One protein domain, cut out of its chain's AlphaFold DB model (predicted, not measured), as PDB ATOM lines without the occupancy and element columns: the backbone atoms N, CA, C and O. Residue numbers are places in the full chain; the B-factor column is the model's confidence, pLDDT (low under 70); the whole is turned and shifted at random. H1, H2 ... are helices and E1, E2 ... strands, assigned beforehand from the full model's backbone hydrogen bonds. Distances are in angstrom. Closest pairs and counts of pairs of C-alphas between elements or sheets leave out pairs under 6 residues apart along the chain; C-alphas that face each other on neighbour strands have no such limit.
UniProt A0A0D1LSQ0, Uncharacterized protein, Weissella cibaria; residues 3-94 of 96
ATOM      1  N   ARG A   3     130.171 120.092 102.381       91.06
ATOM      2  CA  ARG A   3     131.597 119.990 102.713       91.06
ATOM      3  C   ARG A   3     132.327 119.176 101.653       91.06
ATOM      4  O   ARG A   3     131.968 118.029 101.407       91.06
ATOM      5  N   THR A   4     133.402 119.744 101.126       91.94
ATOM      6  CA  THR A   4     134.301 119.096 100.170       91.94
ATOM      7  C   THR A   4     135.693 119.019 100.779       91.94
ATOM      8  O   THR A   4     136.214 120.010 101.283       91.94
ATOM      9  N   THR A   5     136.290 117.828 100.775       92.88
ATOM     10  CA  THR A   5     137.662 117.618 101.256       92.88
ATOM     11  C   THR A   5     138.570 117.351 100.069       92.88
ATOM     12  O   THR A   5     138.292 116.447  99.281       92.88
ATOM     13  N   VAL A   6     139.657 118.111  99.975       91.88
ATOM     14  CA  VAL A   6     140.673 117.967  98.932       91.88
ATOM     15  C   VAL A   6     142.005 117.679  99.597       91.88
ATOM     16  O   VAL A   6     142.472 118.456 100.422       91.88
ATOM     17  N   THR A   7     142.631 116.568  99.241       92.75
ATOM     18  CA  THR A   7     143.973 116.223  99.701       92.75
ATOM     19  C   THR A   7     144.960 116.482  98.572       92.75
ATOM     20  O   THR A   7     144.856 115.884  97.497       92.75
ATOM     21  N   THR A   8     145.926 117.356  98.824       89.12
ATOM     22  CA  THR A   8     147.102 117.544  97.979       89.12
ATOM     23  C   THR A   8     148.311 116.835  98.599       89.12
ATOM     24  O   THR A   8     148.241 116.398  99.752       89.12
ATOM     25  N   PRO A   9     149.427 116.688  97.864       89.50
ATOM     26  CA  PRO A   9     150.683 116.210  98.439       89.50
ATOM     27  C   PRO A   9     151.171 117.004  99.663       89.50
ATOM     28  O   PRO A   9     151.839 116.427 100.516       89.50
ATOM     29  N   VAL A  10     150.845 118.299  99.759       85.88
ATOM     30  CA  VAL A  10     151.333 119.187 100.830       85.88
ATOM     31  C   VAL A  10     150.358 119.293 102.005       85.88
ATOM     32  O   VAL A  10     150.794 119.389 103.152       85.88
ATOM     33  N   ALA A  11     149.043 119.297 101.760       88.75
ATOM     34  CA  ALA A  11     148.051 119.508 102.813       88.75
ATOM     35  C   ALA A  11     146.682 118.904 102.478       88.75
ATOM     36  O   ALA A  11     146.349 118.619 101.330       88.75
ATOM     37  N   THR A  12     145.844 118.752 103.502       90.88
ATOM     38  CA  THR A  12     144.413 118.502 103.317       90.88
ATOM     39  C   THR A  12     143.641 119.790 103.547       90.88
ATOM     40  O   THR A  12     143.807 120.442 104.573       90.88
ATOM     41  N   TYR A  13     142.770 120.128 102.607       90.88
ATOM     42  CA  TYR A  13     141.898 121.290 102.641       90.88
ATOM     43  C   TYR A  13     140.453 120.850 102.851       90.88
ATOM     44  O   TYR A  13     139.987 119.877 102.250       90.88
ATOM     45  N   GLN A  14     139.729 121.590 103.682       91.94
ATOM     46  CA  GLN A  14     138.284 121.495 103.812       91.94
ATOM     47  C   GLN A  14     137.654 122.773 103.276       91.94
ATOM     48  O   GLN A  14     137.901 123.870 103.770       91.94
ATOM     49  N   LEU A  15     136.820 122.599 102.259       91.88
ATOM     50  CA  LEU A  15     135.966 123.625 101.688       91.88
ATOM     51  C   LEU A  15     134.563 123.412 102.252       91.88
ATOM     52  O   LEU A  15     134.020 122.305 102.176       91.88
ATOM     53  N   GLN A  16     133.974 124.440 102.845       92.50
ATOM     54  CA  GLN A  16     132.715 124.327 103.567       92.50
ATOM     55  C   GLN A  16     131.753 125.429 103.142       92.50
ATOM     56  O   GLN A  16     132.070 126.605 103.258       92.50
ATOM     57  N   LEU A  17     130.554 125.045 102.714       92.38
ATOM     58  CA  LEU A  17     129.444 125.956 102.461       92.38
ATOM     59  C   LEU A  17     128.385 125.796 103.543       92.38
ATOM     60  O   LEU A  17     127.905 124.691 103.833       92.38
ATOM     61  N   GLN A  18     128.010 126.920 104.131       93.19
ATOM     62  CA  GLN A  18     127.005 127.005 105.174       93.19
ATOM     63  C   GLN A  18     125.985 128.072 104.819       93.19
ATOM     64  O   GLN A  18     126.318 129.092 104.225       93.19
ATOM     65  N   GLN A  19     124.745 127.809 105.207       92.38
ATOM     66  CA  GLN A  19     123.657 128.765 105.135       92.38
ATOM     67  C   GLN A  19     123.176 129.032 106.554       92.38
ATOM     68  O   GLN A  19     122.970 128.083 107.313       92.38
ATOM     69  N   GLN A  20     122.960 130.298 106.880       92.12
ATOM     70  CA  GLN A  20     122.275 130.721 108.089       92.12
ATOM     71  C   GLN A  20     121.256 131.794 107.701       92.12
ATOM     72  O   GLN A  20     121.629 132.927 107.414       92.12
ATOM     73  N   HIS A  21     119.972 131.429 107.663       90.56
ATOM     74  CA  HIS A  21     118.900 132.267 107.105       90.56
ATOM     75  C   HIS A  21     119.238 132.751 105.681       90.56
ATOM     76  O   HIS A  21     119.456 131.935 104.782       90.56
ATOM     77  N   ASN A  22     119.323 134.066 105.499       88.94
ATOM     78  CA  ASN A  22     119.657 134.754 104.262       88.94
ATOM     79  C   ASN A  22     121.167 135.031 104.111       88.94
ATOM     80  O   ASN A  22     121.569 135.827 103.267       88.94
ATOM     81  N   GLN A  23     122.015 134.401 104.924       90.12
ATOM     82  CA  GLN A  23     123.464 134.471 104.792       90.12
ATOM     83  C   GLN A  23     124.031 133.150 104.270       90.12
ATOM     84  O   GLN A  23     123.726 132.073 104.785       90.12
ATOM     85  N   VAL A  24     124.927 133.249 103.292       90.00
ATOM     86  CA  VAL A  24     125.750 132.153 102.784       90.00
ATOM     87  C   VAL A  24     127.200 132.402 103.186       90.00
ATOM     88  O   VAL A  24     127.742 133.479 102.954       90.00
ATOM     89  N   SER A  25     127.839 131.403 103.788       91.00
ATOM     90  CA  SER A  25     129.248 131.434 104.181       91.00
ATOM     91  C   SER A  25     130.028 130.341 103.457       91.00
ATOM     92  O   SER A  25     129.634 129.174 103.485       91.00
ATOM     93  N   PHE A  26     131.158 130.706 102.859       90.38
ATOM     94  CA  PHE A  26     132.137 129.791 102.288       90.38
ATOM     95  C   PHE A  26     133.440 129.848 103.088       90.38
ATOM     96  O   PHE A  26     134.141 130.855 103.074       90.38
ATOM     97  N   GLY A  27     133.752 128.767 103.796       90.06
ATOM     98  CA  GLY A  27     134.964 128.610 104.592       90.06
ATOM     99  C   GLY A  27     135.977 127.689 103.921       90.06
ATOM    100  O   GLY A  27     135.615 126.663 103.345       90.06
ATOM    101  N   ILE A  28     137.251 128.041 104.042       88.94
ATOM    102  CA  ILE A  28     138.401 127.250 103.611       88.94
ATOM    103  C   ILE A  28     139.304 127.074 104.823       88.94
ATOM    104  O   ILE A  28     139.804 128.054 105.378       88.94
ATOM    105  N   THR A  29     139.547 125.830 105.212       89.44
ATOM    106  CA  THR A  29     140.527 125.481 106.241       89.44
ATOM    107  C   THR A  29     141.530 124.484 105.678       89.44
ATOM    108  O   THR A  29     141.212 123.701 104.783       89.44
ATOM    109  N   ALA A  30     142.760 124.521 106.180       86.44
ATOM    110  CA  ALA A  30     143.821 123.604 105.790       86.44
ATOM    111  C   ALA A  30     144.388 122.901 107.025       86.44
ATOM    112  O   ALA A  30     144.427 123.470 108.112       86.44
ATOM    113  N   SER A  31     144.856 121.667 106.852       82.81
ATOM    114  CA  SER A  31     145.522 120.895 107.904       82.81
ATOM    115  C   SER A  31     146.960 121.347 108.166       82.81
ATOM    116  O   SER A  31     147.574 120.898 109.128       82.81
ATOM    117  N   ALA A  32     147.527 122.178 107.290       73.56
ATOM    118  CA  ALA A  32     148.875 122.705 107.436       73.56
ATOM    119  C   ALA A  32     148.867 123.958 108.321       73.56
ATOM    120  O   ALA A  32     148.107 124.892 108.082       73.56
ATOM    121  N   THR A  33     149.769 123.994 109.300       60.50
ATOM    122  CA  THR A  33     149.893 125.042 110.329       60.50
ATOM    123  C   THR A  33     150.138 126.453 109.790       60.50
ATOM    124  O   THR A  33     149.866 127.416 110.497       60.50
ATOM    125  N   ASN A  34     150.612 126.588 108.548       60.34
ATOM    126  CA  ASN A  34     150.979 127.874 107.944       60.34
ATOM    127  C   ASN A  34     149.992 128.361 106.869       60.34
ATOM    128  O   ASN A  34     150.261 129.359 106.203       60.34
ATOM    129  N   LEU A  35     148.875 127.659 106.653       64.25
ATOM    130  CA  LEU A  35     147.861 128.062 105.681       64.25
ATOM    131  C   LEU A  35     146.712 128.776 106.392       64.25
ATOM    132  O   LEU A  35     145.969 128.178 107.169       64.25
ATOM    133  N   THR A  36     146.576 130.072 106.114       65.31
ATOM    134  CA  THR A  36     145.535 130.925 106.686       65.31
ATOM    135  C   THR A  36     144.154 130.424 106.273       65.31
ATOM    136  O   THR A  36     143.859 130.304 105.082       65.31
ATOM    137  N   ALA A  37     143.294 130.154 107.255       75.81
ATOM    138  CA  ALA A  37     141.886 129.906 106.993       75.81
ATOM    139  C   ALA A  37     141.237 131.167 106.403       75.81
ATOM    140  O   ALA A  37     141.478 132.277 106.878       75.81
ATOM    141  N   ALA A  38     140.402 130.999 105.382       80.88
ATOM    142  CA  ALA A  38     139.678 132.094 104.746       80.88
ATOM    143  C   ALA A  38     138.176 131.843 104.845       80.88
ATOM    144  O   ALA A  38     137.722 130.714 104.678       80.88
ATOM    145  N   THR A  39     137.401 132.889 105.122       84.88
ATOM    146  CA  THR A  39     135.936 132.823 105.127       84.88
ATOM    147  C   THR A  39     135.379 133.964 104.294       84.88
ATOM    148  O   THR A  39     135.757 135.117 104.481       84.88
ATOM    149  N   PHE A  40     134.474 133.630 103.385       84.31
ATOM    150  CA  PHE A  40     133.732 134.564 102.550       84.31
ATOM    151  C   PHE A  40     132.266 134.504 102.947       84.31
ATOM    152  O   PHE A  40     131.734 133.416 103.166       84.31
ATOM    153  N   GLN A  41     131.614 135.657 103.036       87.88
ATOM    154  CA  GLN A  41     130.207 135.749 103.407       87.88
ATOM    155  C   GLN A  41     129.445 136.586 102.387       87.88
ATOM    156  O   GLN A  41     129.963 137.579 101.872       87.88
ATOM    157  N   LEU A  42     128.216 136.162 102.117       84.31
ATOM    158  CA  LEU A  42     127.251 136.863 101.289       84.31
ATOM    159  C   LEU A  42     125.925 136.909 102.039       84.31
ATOM    160  O   LEU A  42     125.370 135.868 102.387       84.31
ATOM    161  N   ASN A  43     125.411 138.113 102.250       85.69
ATOM    162  CA  ASN A  43     124.044 138.318 102.703       85.69
ATOM    163  C   ASN A  43     123.182 138.590 101.474       85.69
ATOM    164  O   ASN A  43     123.558 139.390 100.622       85.69
ATOM    165  N   VAL A  44     122.041 137.919 101.392       82.31
ATOM    166  CA  VAL A  44     121.066 138.086 100.315       82.31
ATOM    167  C   VAL A  44     119.722 138.522 100.885       82.31
ATOM    168  O   VAL A  44     119.505 138.496 102.097       82.31
ATOM    169  N   ASN A  45     118.810 138.928 100.011       83.94
ATOM    170  CA  ASN A  45     117.542 139.518 100.436       83.94
ATOM    171  C   ASN A  45     116.564 138.491 101.014       83.94
ATOM    172  O   ASN A  45     115.753 138.848 101.861       83.94
ATOM    173  N   ASP A  46     116.666 137.224 100.602       87.00
ATOM    174  CA  ASP A  46     115.762 136.165 101.045       87.00
ATOM    175  C   ASP A  46     116.469 134.806 101.226       87.00
ATOM    176  O   ASP A  46     117.518 134.526 100.636       87.00
ATOM    177  N   THR A  47     115.884 133.951 102.064       89.81
ATOM    178  CA  THR A  47     116.386 132.611 102.392       89.81
ATOM    179  C   THR A  47     116.380 131.662 101.188       89.81
ATOM    180  O   THR A  47     117.292 130.838 101.074       89.81
ATOM    181  N   ASP A  48     115.429 131.788 100.262       89.62
ATOM    182  CA  ASP A  48     115.352 130.959  99.054       89.62
ATOM    183  C   ASP A  48     116.512 131.255  98.098       89.62
ATOM    184  O   ASP A  48     117.136 130.341  97.548       89.62
ATOM    185  N   ILE A  49     116.883 132.533  97.968       87.31
ATOM    186  CA  ILE A  49     118.060 132.956  97.200       87.31
ATOM    187  C   ILE A  49     119.331 132.394  97.849       87.31
ATOM    188  O   ILE A  49     120.200 131.856  97.160       87.31
ATOM    189  N   ALA A  50     119.427 132.452  99.182       89.44
ATOM    190  CA  ALA A  50     120.566 131.893  99.909       89.44
ATOM    191  C   ALA A  50     120.680 130.380  99.670       89.44
ATOM    192  O   ALA A  50     121.776 129.859  99.452       89.44
ATOM    193  N   HIS A  51     119.544 129.683  99.648       91.38
ATOM    194  CA  HIS A  51     119.485 128.252  99.386       91.38
ATOM    195  C   HIS A  51     119.924 127.899  97.960       91.38
ATOM    196  O   HIS A  51     120.746 126.996  97.770       91.38
ATOM    197  N   TYR A  52     119.440 128.642  96.958       89.31
ATOM    198  CA  TYR A  52     119.879 128.506  95.568       89.31
ATOM    199  C   TYR A  52     121.402 128.625  95.456       89.31
ATOM    200  O   TYR A  52     122.064 127.767  94.869       89.31
ATOM    201  N   PHE A  53     121.972 129.648  96.084       86.94
ATOM    202  CA  PHE A  53     123.400 129.911  96.048       86.94
ATOM    203  C   PHE A  53     124.245 128.818  96.700       86.94
ATOM    204  O   PHE A  53     125.265 128.404  96.144       86.94
ATOM    205  N   VAL A  54     123.807 128.305  97.849       91.06
ATOM    206  CA  VAL A  54     124.476 127.186  98.526       91.06
ATOM    207  C   VAL A  54     124.531 125.964  97.613       91.06
ATOM    208  O   VAL A  54     125.587 125.343  97.491       91.06
ATOM    209  N   ASN A  55     123.428 125.645  96.934       91.31
ATOM    210  CA  ASN A  55     123.360 124.508  96.016       91.31
ATOM    211  C   ASN A  55     124.182 124.743  94.740       91.31
ATOM    212  O   ASN A  55     124.873 123.830  94.279       91.31
ATOM    213  N   TYR A  56     124.164 125.965  94.200       90.00
ATOM    214  CA  TYR A  56     124.963 126.358  93.040       90.00
ATOM    215  C   TYR A  56     126.464 126.185  93.304       90.00
ATOM    216  O   TYR A  56     127.129 125.428  92.592       90.00
ATOM    217  N   LEU A  57     126.996 126.789  94.377       89.38
ATOM    218  CA  LEU A  57     128.405 126.589  94.729       89.38
ATOM    219  C   LEU A  57     128.690 125.153  95.125       89.38
ATOM    220  O   LEU A  57     129.742 124.639  94.770       89.38
ATOM    221  N   GLY A  58     127.779 124.485  95.833       91.62
ATOM    222  CA  GLY A  58     127.946 123.079  96.184       91.62
ATOM    223  C   GLY A  58     128.174 122.202  94.954       91.62
ATOM    224  O   GLY A  58     129.063 121.351  94.955       91.62
ATOM    225  N   THR A  59     127.430 122.477  93.882       91.56
ATOM    226  CA  THR A  59     127.560 121.790  92.594       91.56
ATOM    227  C   THR A  59     128.891 122.118  91.920       91.56
ATOM    228  O   THR A  59     129.594 121.202  91.499       91.56
ATOM    229  N   ILE A  60     129.300 123.393  91.887       91.12
ATOM    230  CA  ILE A  60     130.625 123.785  91.375       91.12
ATOM    231  C   ILE A  60     131.732 123.071  92.151       91.12
ATOM    232  O   ILE A  60     132.605 122.453  91.546       91.12
ATOM    233  N   LEU A  61     131.677 123.083  93.486       91.81
ATOM    234  CA  LEU A  61     132.688 122.434  94.315       91.81
ATOM    235  C   LEU A  61     132.796 120.937  94.004       91.81
ATOM    236  O   LEU A  61     133.908 120.422  93.897       91.81
ATOM    237  N   ALA A  62     131.661 120.252  93.853       89.69
ATOM    238  CA  ALA A  62     131.614 118.825  93.548       89.69
ATOM    239  C   ALA A  62     132.151 118.489  92.147       89.69
ATOM    240  O   ALA A  62     132.766 117.440  91.967       89.69
ATOM    241  N   MET A  63     131.940 119.368  91.161       91.12
ATOM    242  CA  MET A  63     132.416 119.164  89.787       91.12
ATOM    243  C   MET A  63     133.888 119.546  89.604       91.12
ATOM    244  O   MET A  63     134.598 118.912  88.825       91.12
ATOM    245  N   THR A  64     134.355 120.583  90.299       91.31
ATOM    246  CA  THR A  64     135.699 121.141  90.108       91.31
ATOM    247  C   THR A  64     136.754 120.431  90.949       91.31
ATOM    248  O   THR A  64     137.870 120.213  90.472       91.31
ATOM    249  N   PHE A  65     136.435 120.077  92.197       92.94
ATOM    250  CA  PHE A  65     137.428 119.571  93.139       92.94
ATOM    251  C   PHE A  65     137.325 118.064  93.332       92.94
ATOM    252  O   PHE A  65     136.382 117.539  93.921       92.94
ATOM    253  N   GLN A  66     138.361 117.358  92.891       91.44
ATOM    254  CA  GLN A  66     138.523 115.938  93.169       91.44
ATOM    255  C   GLN A  66     139.087 115.733  94.577       91.44
ATOM    256  O   GLN A  66     139.843 116.552  95.094       91.44
ATOM    257  N   ARG A  67     138.787 114.582  95.189       91.12
ATOM    258  CA  ARG A  67     139.283 114.247  96.535       91.12
ATOM    259  C   ARG A  67     140.814 114.265  96.632       91.12
ATOM    260  O   ARG A  67     141.345 114.556  97.699       91.12
ATOM    261  N   LYS A  68     141.518 113.938  95.545       93.12
ATOM    262  CA  LYS A  68     142.978 114.034  95.434       93.12
ATOM    263  C   LYS A  68     143.333 114.894  94.229       93.12
ATOM    264  O   LYS A  68     142.864 114.606  93.134       93.12
ATOM    265  N   MET A  69     144.156 115.917  94.426       93.00
ATOM    266  CA  MET A  69     144.590 116.838  93.368       93.00
ATOM    267  C   MET A  69     146.051 117.237  93.581       93.00
ATOM    268  O   MET A  69     146.555 117.176  94.699       93.00
ATOM    269  N   SER A  70     146.738 117.669  92.523       92.00
ATOM    270  CA  SER A  70     148.029 118.346  92.684       92.00
ATOM    271  C   SER A  70     147.836 119.738  93.288       92.00
ATOM    272  O   SER A  70     146.801 120.371  93.065       92.00
ATOM    273  N   ASP A  71     148.842 120.241  94.010       86.62
ATOM    274  CA  ASP A  71     148.789 121.567  94.642       86.62
ATOM    275  C   ASP A  71     148.521 122.680  93.628       86.62
ATOM    276  O   ASP A  71     147.608 123.479  93.814       86.62
ATOM    277  N   ALA A  72     149.256 122.693  92.512       87.25
ATOM    278  CA  ALA A  72     149.107 123.717  91.481       87.25
ATOM    279  C   ALA A  72     147.701 123.727  90.861       87.25
ATOM    280  O   ALA A  72     147.126 124.795  90.653       87.25
ATOM    281  N   ASN A  73     147.121 122.550  90.597       91.75
ATOM    282  CA  ASN A  73     145.774 122.467  90.039       91.75
ATOM    283  C   ASN A  73     144.728 122.894  91.076       91.75
ATOM    284  O   ASN A  73     143.859 123.704  90.767       91.75
ATOM    285  N   PHE A  74     144.840 122.410  92.318       90.88
ATOM    286  CA  PHE A  74     143.940 122.812  93.396       90.88
ATOM    287  C   PHE A  74     143.957 124.329  93.614       90.88
ATOM    288  O   PHE A  74     142.902 124.960  93.562       90.88
ATOM    289  N   LEU A  75     145.140 124.925  93.791       88.12
ATOM    290  CA  LEU A  75     145.285 126.360  94.037       88.12
ATOM    291  C   LEU A  75     144.791 127.194  92.852       88.12
ATOM    292  O   LEU A  75     144.105 128.190  93.062       88.12
ATOM    293  N   SER A  76     145.067 126.771  91.613       90.50
ATOM    294  CA  SER A  76     144.571 127.464  90.419       90.50
ATOM    295  C   SER A  76     143.040 127.450  90.339       90.50
ATOM    296  O   SER A  76     142.425 128.489  90.101       90.50
ATOM    297  N   GLN A  77     142.406 126.298  90.575       92.12
ATOM    298  CA  GLN A  77     140.943 126.183  90.557       92.12
ATOM    299  C   GLN A  77     140.297 126.941  91.721       92.12
ATOM    300  O   GLN A  77     139.295 127.630  91.533       92.12
ATOM    301  N   LEU A  78     140.901 126.882  92.910       88.44
ATOM    302  CA  LEU A  78     140.453 127.643  94.071       88.44
ATOM    303  C   LEU A  78     140.532 129.150  93.816       88.44
ATOM    304  O   LEU A  78     139.588 129.880  94.112       88.44
ATOM    305  N   GLN A  79     141.621 129.620  93.205       87.50
ATOM    306  CA  GLN A  79     141.769 131.022  92.839       87.50
ATOM    307  C   GLN A  79     140.712 131.454  91.818       87.50
ATOM    308  O   GLN A  79     140.155 132.542  91.959       87.50
ATOM    309  N   LYS A  80     140.379 130.615  90.830       88.94
ATOM    310  CA  LYS A  80     139.290 130.899  89.877       88.94
ATOM    311  C   LYS A  80     137.937 130.999  90.574       88.94
ATOM    312  O   LYS A  80     137.215 131.959  90.331       88.94
ATOM    313  N   LEU A  81     137.627 130.074  91.485       88.44
ATOM    314  CA  LEU A  81     136.395 130.119  92.276       88.44
ATOM    315  C   LEU A  81     136.284 131.436  93.058       88.44
ATOM    316  O   LEU A  81     135.254 132.102  93.018       88.44
ATOM    317  N   ILE A  82     137.359 131.841  93.740       83.50
ATOM    318  CA  ILE A  82     137.364 133.064  94.552       83.50
ATOM    319  C   ILE A  82     137.260 134.318  93.675       83.50
ATOM    320  O   ILE A  82     136.484 135.225  93.963       83.50
ATOM    321  N   THR A  83     138.047 134.391  92.603       82.06
ATOM    322  CA  THR A  83     138.155 135.608  91.783       82.06
ATOM    323  C   THR A  83     137.016 135.784  90.789       82.06
ATOM    324  O   THR A  83     136.754 136.921  90.398       82.06
ATOM    325  N   HIS A  84     136.356 134.698  90.383       81.50
ATOM    326  CA  HIS A  84     135.262 134.731  89.420       81.50
ATOM    327  C   HIS A  84     133.916 134.518  90.107       81.50
ATOM    328  O   HIS A  84     133.123 135.448  90.167       81.50
ATOM    329  N   GLU A  85     133.679 133.349  90.701       79.81
ATOM    330  CA  GLU A  85     132.362 133.011  91.255       79.81
ATOM    331  C   GLU A  85     132.025 133.866  92.481       79.81
ATOM    332  O   GLU A  85     131.012 134.564  92.494       79.81
ATOM    333  N   LEU A  86     132.908 133.903  93.488       77.44
ATOM    334  CA  LEU A  86     132.641 134.649  94.726       77.44
ATOM    335  C   LEU A  86     132.674 136.168  94.522       77.44
ATOM    336  O   LEU A  86     131.909 136.895  95.153       77.44
ATOM    337  N   LYS A  87     133.531 136.664  93.626       74.62
ATOM    338  CA  LYS A  87     133.573 138.092  93.292       74.62
ATOM    339  C   LYS A  87     132.328 138.524  92.513       74.62
ATOM    340  O   LYS A  87     131.734 139.545  92.849       74.62
ATOM    341  N   ASN A  88     131.901 137.741  91.519       72.94
ATOM    342  CA  ASN A  88     130.673 138.020  90.772       72.94
ATOM    343  C   ASN A  88     129.444 137.940  91.680       72.94
ATOM    344  O   ASN A  88     128.527 138.742  91.532       72.94
ATOM    345  N   TRP A  89     129.444 137.037  92.661       72.12
ATOM    346  CA  TRP A  89     128.436 137.000  93.719       72.12
ATOM    347  C   TRP A  89     128.368 138.292  94.534       72.12
ATOM    348  O   TRP A  89     127.279 138.814  94.754       72.12
ATOM    349  N   GLN A  90     129.516 138.827  94.960       66.38
ATOM    350  CA  GLN A  90     129.562 140.070  95.734       66.38
ATOM    351  C   GLN A  90     129.143 141.298  94.913       66.38
ATOM    352  O   GLN A  90     128.535 142.212  95.460       66.38
ATOM    353  N   SER A  91     129.454 141.337  93.614       66.88
ATOM    354  CA  SER A  91     129.141 142.487  92.751       66.88
ATOM    355  C   SER A  91     127.747 142.429  92.116       66.88
ATOM    356  O   SER A  91     127.103 143.463  91.962       66.88
ATOM    357  N   GLY A  92     127.262 141.243  91.742       60.31
ATOM    358  CA  GLY A  92     126.001 141.072  91.012       60.31
ATOM    359  C   GLY A  92     124.744 141.357  91.838       60.31
ATOM    360  O   GLY A  92     123.709 141.678  91.267       60.31
ATOM    361  N   TYR A  93     124.839 141.289  93.167       56.47
ATOM    362  CA  TYR A  93     123.703 141.462  94.080       56.47
ATOM    363  C   TYR A  93     123.756 142.764  94.893       56.47
ATOM    364  O   TYR A  93     122.936 142.964  95.775       56.47
ATOM    365  N   GLN A  94     124.653 143.701  94.555       47.72
ATOM    366  CA  GLN A  94     124.525 145.095  95.014       47.72
ATOM    367  C   GLN A  94     123.337 145.839  94.368       47.72
ATOM    368  O   GLN A  94     123.063 146.977  94.741       47.72
TER     369      GLN A  94
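Overview. This is residues 3 to 94 of the 96 residues of an uncharacterized protein of Weissella cibaria (UniProt A0A0D1LSQ0). What is the shape? An antiparallel sheet, E1 E2 E3 E4, is covered on one face by H1 and H2, side by side along the strands: two layers, the other face bare. What builds it? The 92 printed residues hold four strands, a meander of successive antiparallel neighbours, then two helices: mixed class. How big? It is compact, radius of gyration of the C-alphas 13.4 A, and elongated, 40 by 21 by 19 A.

Along the chain. Where are the strands? E1 is residues 3 to 7, from C-alpha 3 at (131.597, 119.990, 102.713); E2 12 to 20, 25.7 A; E3 23 to 30, 23.1 A; E4 38 to 43. The helices? H1 is residues 47 to 64, 25.6 A; H2 71 to 92, 30.2 A, to C-alpha 92 at (126.001, 141.072, 91.012).

Arrangement. How do the strands pair? Hairpins E1 and E2, E2 and E3, E3 and E4 have N 4 and O 15, N 16 and O 27, N 26 and O 40 within hydrogen-bond range, each 2.8 A. Where are the helices? H1 is over E2 and E3, height over the sheet 8.8 A; H2 is over E2, E3 and E4, height 10.5 A. H1 and H2 are close but not clearly touching, closest C-alphas Thr 64 and Gln 77, 7.3 A, at a shallow tilt of 23 degrees, opposite ways. Their backbones? Every O i to N i+4 pair is within range in H1, 16 of 18 in H2.

Size, cuts and confidence. How far across? The farthest C-alphas, Pro 9 and Asn 45, are 40.6 A apart. Any cut, long link or low confidence? The printed part has no cut and no long link; residues 33 to 36 and 90 to 94 have pLDDT under 70.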